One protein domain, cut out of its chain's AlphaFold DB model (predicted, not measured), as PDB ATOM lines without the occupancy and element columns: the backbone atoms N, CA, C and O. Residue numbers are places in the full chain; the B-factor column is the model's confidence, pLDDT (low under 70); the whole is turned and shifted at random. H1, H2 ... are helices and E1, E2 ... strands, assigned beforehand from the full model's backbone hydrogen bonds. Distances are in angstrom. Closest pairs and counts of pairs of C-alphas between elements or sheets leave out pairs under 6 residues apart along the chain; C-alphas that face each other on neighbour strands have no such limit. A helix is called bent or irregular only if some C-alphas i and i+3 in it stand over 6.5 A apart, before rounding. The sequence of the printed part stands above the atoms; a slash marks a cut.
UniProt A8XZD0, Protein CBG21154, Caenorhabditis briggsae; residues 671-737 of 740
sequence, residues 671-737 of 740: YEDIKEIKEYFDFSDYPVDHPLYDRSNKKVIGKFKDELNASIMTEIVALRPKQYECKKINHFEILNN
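Overview. This is residues 671 to 737 of the 740 residues of the protein "Protein CBG21154" of Caenorhabditis briggsae (UniProt A8XZD0). A bent hairpin of two long strands, E1 and E2, lies beside a winding stretch with no named element, residues 676 to 710, with short helix H1 before that stretch and short helix H2 after E2. The 67 printed residues run H1, E1, E2, H2; the sheet E1 - E2 is antiparallel and the class mixed, with under half of the residues in named elements. The whole is only just loose, close to compact: radius of gyration of the C-alphas 13.4 A, spans 35 by 34 by 19 A.

Along the chain. Find C-alpha 671 at (278.356, 296.091, 362.826), where H1, residues 671 to 675, begins. E1, residues 711 to 720, spans 22.5 A and bends by 76 degrees at residue 714; E2, residues 723 to 730, spans 22.4 A. H2, residues 731 to 735, ends at C-alpha 735, (282.406, 288.038, 371.085).

Arrangement. In the hairpin, look at N 712 and O 729, 2.8 A apart, within hydrogen-bond range. In H1 and H2 every O i to N i+4 pair is within range. H1 is apart from E2 and H2.

Size, cuts and confidence. The printed part has no cut; the link H1 to E1 is long. Confidence is under 70 at residues 701 to 702, 719 to 723 and 731 to 737.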
ATOM      1  N   TYR A 671     277.436 294.958 362.832       86.19
ATOM      2  CA  TYR A 671     278.356 296.091 362.826       86.19
ATOM      3  C   TYR A 671     279.262 296.076 361.595       86.19
ATOM      4  O   TYR A 671     279.565 297.147 361.063       86.19
ATOM      5  N   GLU A 672     279.636 294.903 361.079       85.62
ATOM      6  CA  GLU A 672     280.301 294.816 359.774       85.62
ATOM      7  C   GLU A 672     279.346 295.209 358.636       85.62
ATOM      8  O   GLU A 672     279.748 295.977 357.763       85.62
ATOM      9  N   ASP A 673     278.065 294.833 358.702       85.44
ATOM     10  CA  ASP A 673     277.063 295.294 357.727       85.44
ATOM     11  C   ASP A 673     276.898 296.828 357.756       85.44
ATOM     12  O   ASP A 673     276.893 297.501 356.722       85.44
ATOM     13  N   ILE A 674     276.801 297.419 358.954       87.88
ATOM     14  CA  ILE A 674     276.661 298.873 359.141       87.88
ATOM     15  C   ILE A 674     277.895 299.631 358.630       87.88
ATOM     16  O   ILE A 674     277.781 300.759 358.140       87.88
ATOM     17  N   LYS A 675     279.081 299.026 358.707       87.06
ATOM     18  CA  LYS A 675     280.339 299.609 358.223       87.06
ATOM     19  C   LYS A 675     280.304 299.926 356.731       87.06
ATOM     20  O   LYS A 675     280.899 300.925 356.319       87.06
ATOM     21  N   GLU A 676     279.603 299.114 355.938       86.44
ATOM     22  CA  GLU A 676     279.433 299.330 354.496       86.44
ATOM     23  C   GLU A 676     278.586 300.569 354.177       86.44
ATOM     24  O   GLU A 676     278.709 301.136 353.093       86.44
ATOM     25  N   ILE A 677     277.759 301.011 355.129       86.50
ATOM     26  CA  ILE A 677     276.826 302.141 355.008       86.50
ATOM     27  C   ILE A 677     277.090 303.230 356.058       86.50
ATOM     28  O   ILE A 677     276.196 304.006 356.418       86.50
ATOM     29  N   LYS A 678     278.327 303.301 356.563       87.44
ATOM     30  CA  LYS A 678     278.730 304.177 357.674       87.44
ATOM     31  C   LYS A 678     278.428 305.655 357.434       87.44
ATOM     32  O   LYS A 678     278.225 306.409 358.381       87.44
ATOM     33  N   GLU A 679     278.370 306.098 356.177       87.38
ATOM     34  CA  GLU A 679     278.049 307.478 355.832       87.38
ATOM     35  C   GLU A 679     276.633 307.886 356.244       87.38
ATOM     36  O   GLU A 679     276.371 309.084 356.342       87.38
ATOM     37  N   TYR A 680     275.721 306.945 356.495       87.06
ATOM     38  CA  TYR A 680     274.350 307.233 356.921       87.06
ATOM     39  C   TYR A 680     274.175 307.286 358.441       87.06
ATOM     40  O   TYR A 680     273.092 307.657 358.887       87.06
ATOM     41  N   PHE A 681     275.207 306.981 359.229       89.25
ATOM     42  CA  PHE A 681     275.112 306.840 360.683       89.25
ATOM     43  C   PHE A 681     275.984 307.847 361.443       89.25
ATOM     44  O   PHE A 681     277.039 308.276 360.972       89.25
ATOM     45  N   ASP A 682     275.534 308.223 362.637       89.81
ATOM     46  CA  ASP A 682     276.291 308.967 363.640       89.81
ATOM     47  C   ASP A 682     276.784 307.998 364.728       89.81
ATOM     48  O   ASP A 682     276.009 307.555 365.578       89.81
ATOM     49  N   PHE A 683     278.084 307.687 364.705       91.69
ATOM     50  CA  PHE A 683     278.757 306.817 365.682       91.69
ATOM     51  C   PHE A 683     279.464 307.595 366.795       91.69
ATOM     52  O   PHE A 683     280.281 307.039 367.528       91.69
ATOM     53  N   SER A 684     279.199 308.895 366.930       89.75
ATOM     54  CA  SER A 684     279.990 309.751 367.819       89.75
ATOM     55  C   SER A 684     279.813 309.456 369.311       89.75
ATOM     56  O   SER A 684     280.646 309.895 370.109       89.75
ATOM     57  N   ASP A 685     278.767 308.702 369.665       87.88
ATOM     58  CA  ASP A 685     278.458 308.247 371.024       87.88
ATOM     59  C   ASP A 685     278.881 306.784 371.287       87.88
ATOM     60  O   ASP A 685     278.652 306.265 372.381       87.88
ATOM     61  N   TYR A 686     279.520 306.114 370.319       89.19
ATOM     62  CA  TYR A 686     280.061 304.765 370.522       89.19
ATOM     63  C   TYR A 686     281.249 304.779 371.501       89.19
ATOM     64  O   TYR A 686     281.924 305.807 371.644       89.19
ATOM     65  N   PRO A 687     281.542 303.648 372.170       86.31
ATOM     66  CA  PRO A 687     282.777 303.489 372.931       86.31
ATOM     67  C   PRO A 687     284.006 303.783 372.058       86.31
ATOM     68  O   PRO A 687     284.043 303.412 370.889       86.31
ATOM     69  N   VAL A 688     285.013 304.466 372.608       85.12
ATOM     70  CA  VAL A 688     286.189 304.941 371.842       85.12
ATOM     71  C   VAL A 688     287.026 303.785 371.281       85.12
ATOM     72  O   VAL A 688     287.725 303.938 370.284       85.12
ATOM     73  N   ASP A 689     286.953 302.634 371.932       84.56
ATOM     74  CA  ASP A 689     287.551 301.358 371.561       84.56
ATOM     75  C   ASP A 689     286.742 300.579 370.507       84.56
ATOM     76  O   ASP A 689     287.222 299.573 369.986       84.56
ATOM     77  N   HIS A 690     285.541 301.042 370.143       85.12
ATOM     78  CA  HIS A 690     284.704 300.390 369.143       85.12
ATOM     79  C   HIS A 690     285.213 300.631 367.706       85.12
ATOM     80  O   HIS A 690     285.460 301.783 367.340       85.12
ATOM     81  N   PRO A 691     285.283 299.602 366.831       84.56
ATOM     82  CA  PRO A 691     285.784 299.736 365.452       84.56
ATOM     83  C   PRO A 691     285.072 300.790 364.588       84.56
ATOM     84  O   PRO A 691     285.670 301.358 363.677       84.56
ATOM     85  N   LEU A 692     283.789 301.038 364.865       87.81
ATOM     86  CA  LEU A 692     282.958 302.024 364.157       87.81
ATOM     87  C   LEU A 692     282.967 303.431 364.768       87.81
ATOM     88  O   LEU A 692     282.322 304.318 364.216       87.81
ATOM     89  N   TYR A 693     283.647 303.655 365.895       89.75
ATOM     90  CA  TYR A 693     283.641 304.966 366.539       89.75
ATOM     91  C   TYR A 693     284.222 306.047 365.617       89.75
ATOM     92  O   TYR A 693     285.401 306.033 365.258       89.75
ATOM     93  N   ASP A 694     283.380 307.014 365.256       87.62
ATOM     94  CA  ASP A 694     283.741 308.139 364.400       87.62
ATOM     95  C   ASP A 694     282.927 309.382 364.789       87.62
ATOM     96  O   ASP A 694     281.720 309.331 365.021       87.62
ATOM     97  N   ARG A 695     283.602 310.534 364.853       90.19
ATOM     98  CA  ARG A 695     282.991 311.835 365.166       90.19
ATOM     99  C   ARG A 695     282.613 312.645 363.929       90.19
ATOM    100  O   ARG A 695     282.032 313.716 364.091       90.19
ATOM    101  N   SER A 696     282.933 312.171 362.726       88.69
ATOM    102  CA  SER A 696     282.688 312.875 361.461       88.69
ATOM    103  C   SER A 696     281.223 313.295 361.265       88.69
ATOM    104  O   SER A 696     280.962 314.403 360.798       88.69
ATOM    105  N   ASN A 697     280.274 312.459 361.697       88.38
ATOM    106  CA  ASN A 697     278.831 312.666 361.533       88.38
ATOM    107  C   ASN A 697     278.113 313.203 362.786       88.38
ATOM    108  O   ASN A 697     276.881 313.234 362.811       88.38
ATOM    109  N   LYS A 698     278.850 313.665 363.807       89.75
ATOM    110  CA  LYS A 698     278.274 314.093 365.091       89.75
ATOM    111  C   LYS A 698     277.195 315.165 364.915       89.75
ATOM    112  O   LYS A 698     277.506 316.306 364.567       89.75
ATOM    113  N   LYS A 699     275.946 314.828 365.256       80.00
ATOM    114  CA  LYS A 699     274.764 315.711 365.174       80.00
ATOM    115  C   LYS A 699     274.485 316.263 363.769       80.00
ATOM    116  O   LYS A 699     273.863 317.318 363.632       80.00
ATOM    117  N   VAL A 700     274.934 315.574 362.722       77.69
ATOM    118  CA  VAL A 700     274.579 315.929 361.346       77.69
ATOM    119  C   VAL A 700     273.131 315.509 361.087       77.69
ATOM    120  O   VAL A 700     272.748 314.364 361.314       77.69
ATOM    121  N   ILE A 701     272.308 316.447 360.615       69.44
ATOM    122  CA  ILE A 701     270.884 316.206 360.346       69.44
ATOM    123  C   ILE A 701     270.722 315.114 359.276       69.44
ATOM    124  O   ILE A 701     271.403 315.131 358.250       69.44
ATOM    125  N   GLY A 702     269.782 314.191 359.506       69.56
ATOM    126  CA  GLY A 702     269.447 313.108 358.574       69.56
ATOM    127  C   GLY A 702     270.351 311.875 358.667       69.56
ATOM    128  O   GLY A 702     270.240 310.992 357.820       69.56
ATOM    129  N   LYS A 703     271.243 311.809 359.663       81.69
ATOM    130  CA  LYS A 703     272.001 310.597 359.999       81.69
ATOM    131  C   LYS A 703     271.240 309.763 361.027       81.69
ATOM    132  O   LYS A 703     270.625 310.313 361.938       81.69
ATOM    133  N   PHE A 704     271.288 308.444 360.880       84.19
ATOM    134  CA  PHE A 704     270.754 307.507 361.858       84.19
ATOM    135  C   PHE A 704     271.646 307.471 363.090       84.19
ATOM    136  O   PHE A 704     272.869 307.491 362.984       84.19
ATOM    137  N   LYS A 705     271.024 307.377 364.259       85.06
ATOM    138  CA  LYS A 705     271.724 307.186 365.519       85.06
ATOM    139  C   LYS A 705     271.308 305.849 366.112       85.06
ATOM    140  O   LYS A 705     270.119 305.548 366.170       85.06
ATOM    141  N   ASP A 706     272.286 305.075 366.557       85.38
ATOM    142  CA  ASP A 706     272.038 303.919 367.409       85.38
ATOM    143  C   ASP A 706     271.885 304.397 368.861       85.38
ATOM    144  O   ASP A 706     272.825 304.905 369.469       85.38
ATOM    145  N   GLU A 707     270.673 304.262 369.400       84.75
ATOM    146  CA  GLU A 707     270.305 304.710 370.751       84.75
ATOM    147  C   GLU A 707     270.992 303.914 371.867       84.75
ATOM    148  O   GLU A 707     271.062 304.375 373.008       84.75
ATOM    149  N   LEU A 708     271.478 302.706 371.567       83.81
ATOM    150  CA  LEU A 708     272.084 301.817 372.553       83.81
ATOM    151  C   LEU A 708     273.614 301.864 372.552       83.81
ATOM    152  O   LEU A 708     274.227 301.167 373.365       83.81
ATOM    153  N   ASN A 709     274.225 302.708 371.711       85.31
ATOM    154  CA  ASN A 709     275.671 302.927 371.633       85.31
ATOM    155  C   ASN A 709     276.460 301.605 371.591       85.31
ATOM    156  O   ASN A 709     277.281 301.345 372.472       85.31
ATOM    157  N   ALA A 710     276.171 300.760 370.597       84.31
ATOM    158  CA  ALA A 710     276.761 299.430 370.410       84.31
ATOM    159  C   ALA A 710     276.367 298.352 371.449       84.31
ATOM    160  O   ALA A 710     276.976 297.283 371.507       84.31
ATOM    161  N   SER A 711     275.338 298.592 372.272       84.44
ATOM    162  CA  SER A 711     274.752 297.536 373.113       84.44
ATOM    163  C   SER A 711     273.618 296.821 372.375       84.44
ATOM    164  O   SER A 711     272.751 297.462 371.786       84.44
ATOM    165  N   ILE A 712     273.572 295.494 372.470       83.31
ATOM    166  CA  ILE A 712     272.548 294.664 371.832       83.31
ATOM    167  C   ILE A 712     271.358 294.513 372.779       83.31
ATOM    168  O   ILE A 712     271.514 294.138 373.941       83.31
ATOM    169  N   MET A 713     270.158 294.811 372.284       86.31
ATOM    170  CA  MET A 713     268.910 294.620 373.023       86.31
ATOM    171  C   MET A 713     268.513 293.141 373.020       86.31
ATOM    172  O   MET A 713     268.340 292.565 371.952       86.31
ATOM    173  N   THR A 714     268.313 292.537 374.194       84.56
ATOM    174  CA  THR A 714     267.877 291.129 374.302       84.56
ATOM    175  C   THR A 714     266.419 290.981 374.706       84.56
ATOM    176  O   THR A 714     265.755 290.023 374.327       84.56
ATOM    177  N   GLU A 715     265.910 291.913 375.511       82.44
ATOM    178  CA  GLU A 715     264.534 291.894 376.006       82.44
ATOM    179  C   GLU A 715     264.002 293.327 376.081       82.44
ATOM    180  O   GLU A 715     264.750 294.259 376.387       82.44
ATOM    181  N   ILE A 716     262.703 293.513 375.844       83.12
ATOM    182  CA  ILE A 716     262.047 294.815 375.971       83.12
ATOM    183  C   ILE A 716     260.642 294.689 376.557       83.12
ATOM    184  O   ILE A 716     259.863 293.810 376.191       83.12
ATOM    185  N   VAL A 717     260.299 295.631 377.434       76.75
ATOM    186  CA  VAL A 717     258.948 295.864 377.941       76.75
ATOM    187  C   VAL A 717     258.513 297.263 377.513       76.75
ATOM    188  O   VAL A 717     259.027 298.258 378.016       76.75
ATOM    189  N   ALA A 718     257.551 297.360 376.593       75.44
ATOM    190  CA  ALA A 718     257.003 298.631 376.115       75.44
ATOM    191  C   ALA A 718     255.523 298.766 376.505       75.44
ATOM    192  O   ALA A 718     254.679 297.998 376.045       75.44
ATOM    193  N   LEU A 719     255.200 299.746 377.359       55.38
ATOM    194  CA  LEU A 719     253.850 299.928 377.915       55.38
ATOM    195  C   LEU A 719     253.034 300.989 377.162       55.38
ATOM    196  O   LEU A 719     251.823 300.848 377.006       55.38
ATOM    197  N   ARG A 720     253.689 302.065 376.705       49.25
ATOM    198  CA  ARG A 720     253.107 303.134 375.869       49.25
ATOM    199  C   ARG A 720     254.224 303.925 375.161       49.25
ATOM    200  O   ARG A 720     255.387 303.758 375.533       49.25
ATOM    201  N   PRO A 721     253.919 304.803 374.182       51.44
ATOM    202  CA  PRO A 721     254.931 305.653 373.557       51.44
ATOM    203  C   PRO A 721     255.770 306.395 374.605       51.44
ATOM    204  O   PRO A 721     255.214 306.981 375.537       51.44
ATOM    205  N   LYS A 722     257.101 306.338 374.459       56.22
ATOM    206  CA  LYS A 722     258.091 306.925 375.386       56.22
ATOM    207  C   LYS A 722     258.064 306.367 376.820       56.22
ATOM    208  O   LYS A 722     258.590 306.998 377.730       56.22
ATOM    209  N   GLN A 723     257.468 305.191 377.032       61.84
ATOM    210  CA  GLN A 723     257.557 304.433 378.282       61.84
ATOM    211  C   GLN A 723     257.860 302.966 377.973       61.84
ATOM    212  O   GLN A 723     256.956 302.144 377.774       61.84
ATOM    213  N   TYR A 724     259.151 302.667 377.933       75.56
ATOM    214  CA  TYR A 724     259.699 301.343 377.695       75.56
ATOM    215  C   TYR A 724     260.965 301.144 378.529       75.56
ATOM    216  O   TYR A 724     261.634 302.110 378.895       75.56
ATOM    217  N   GLU A 725     261.282 299.891 378.817       77.62
ATOM    218  CA  GLU A 725     262.516 299.467 379.469       77.62
ATOM    219  C   GLU A 725     263.086 298.288 378.684       77.62
ATOM    220  O   GLU A 725     262.329 297.444 378.202       77.62
ATOM    221  N   CYS A 726     264.405 298.247 378.503       85.38
ATOM    222  CA  CYS A 726     265.060 297.183 377.752       85.38
ATOM    223  C   CYS A 726     266.271 296.637 378.501       85.38
ATOM    224  O   CYS A 726     266.988 297.366 379.191       85.38
ATOM    225  N   LYS A 727     266.489 295.336 378.346       83.94
ATOM    226  CA  LYS A 727     267.689 294.643 378.791       83.94
ATOM    227  C   LYS A 727     268.682 294.637 377.640       83.94
ATOM    228  O   LYS A 727     268.312 294.350 376.499       83.94
ATOM    229  N   LYS A 728     269.929 294.969 377.953       85.38
ATOM    230  CA  LYS A 728     271.010 295.102 376.981       85.38
ATOM    231  C   LYS A 728     272.220 294.279 377.396       85.38
ATOM    232  O   LYS A 728     272.497 294.168 378.588       85.38
ATOM    233  N   ILE A 729     272.929 293.750 376.410       81.12
ATOM    234  CA  ILE A 729     274.222 293.083 376.563       81.12
ATOM    235  C   ILE A 729     275.247 293.875 375.757       81.12
ATOM    236  O   ILE A 729     274.932 294.414 374.694       81.12
ATOM    237  N   ASN A 730     276.465 293.995 376.274       70.19
ATOM    238  CA  ASN A 730     277.528 294.671 375.544       70.19
ATOM    239  C   ASN A 730     278.014 293.768 374.398       70.19
ATOM    240  O   ASN A 730     278.293 292.592 374.626       70.19
ATOM    241  N   HIS A 731     278.143 294.290 373.177       67.69
ATOM    242  CA  HIS A 731     278.594 293.503 372.023       67.69
ATOM    243  C   HIS A 731     279.941 292.796 372.277       67.69
ATOM    244  O   HIS A 731     280.116 291.627 371.929       67.69
ATOM    245  N   PHE A 732     280.856 293.452 373.000       64.44
ATOM    246  CA  PHE A 732     282.142 292.868 373.393       64.44
ATOM    247  C   PHE A 732     282.029 291.673 374.357       64.44
ATOM    248  O   PHE A 732     282.946 290.857 374.421       64.44
ATOM    249  N   GLU A 733     280.938 291.542 375.114       62.25
ATOM    250  CA  GLU A 733     280.718 290.391 376.004       62.25
ATOM    251  C   GLU A 733     280.295 289.140 375.220       62.25
ATOM    252  O   GLU A 733     280.631 288.033 375.632       62.25
ATOM    253  N   ILE A 734     279.634 289.310 374.068       62.69
ATOM    254  CA  ILE A 734     279.183 288.208 373.200       62.69
ATOM    255  C   ILE A 734     280.357 287.629 372.401       62.69
ATOM    256  O   ILE A 734     280.548 286.416 372.376       62.69
ATOM    257  N   LEU A 735     281.213 288.483 371.826       58.09
ATOM    258  CA  LEU A 735     282.406 288.038 371.085       58.09
ATOM    259  C   LEU A 735     283.388 287.228 371.951       58.09
ATOM    260  O   LEU A 735     284.130 286.394 371.435       58.09
ATOM    261  N   ASN A 736     283.382 287.455 373.268       54.44
ATOM    262  CA  ASN A 736     284.235 286.752 374.226       54.44
ATOM    263  C   ASN A 736     283.587 285.490 374.829       54.44
ATOM    264  O   ASN A 736     284.249 284.790 375.593       54.44
ATOM    265  N   ASN A 737     282.323 285.189 374.506       49.28
ATOM    266  CA  ASN A 737     281.607 284.009 375.000       49.28
ATOM    267  C   ASN A 737     280.601 283.489 373.945       49.28
ATOM    268  O   ASN A 737     279.405 283.757 374.046       49.28
TER     269      ASN A 737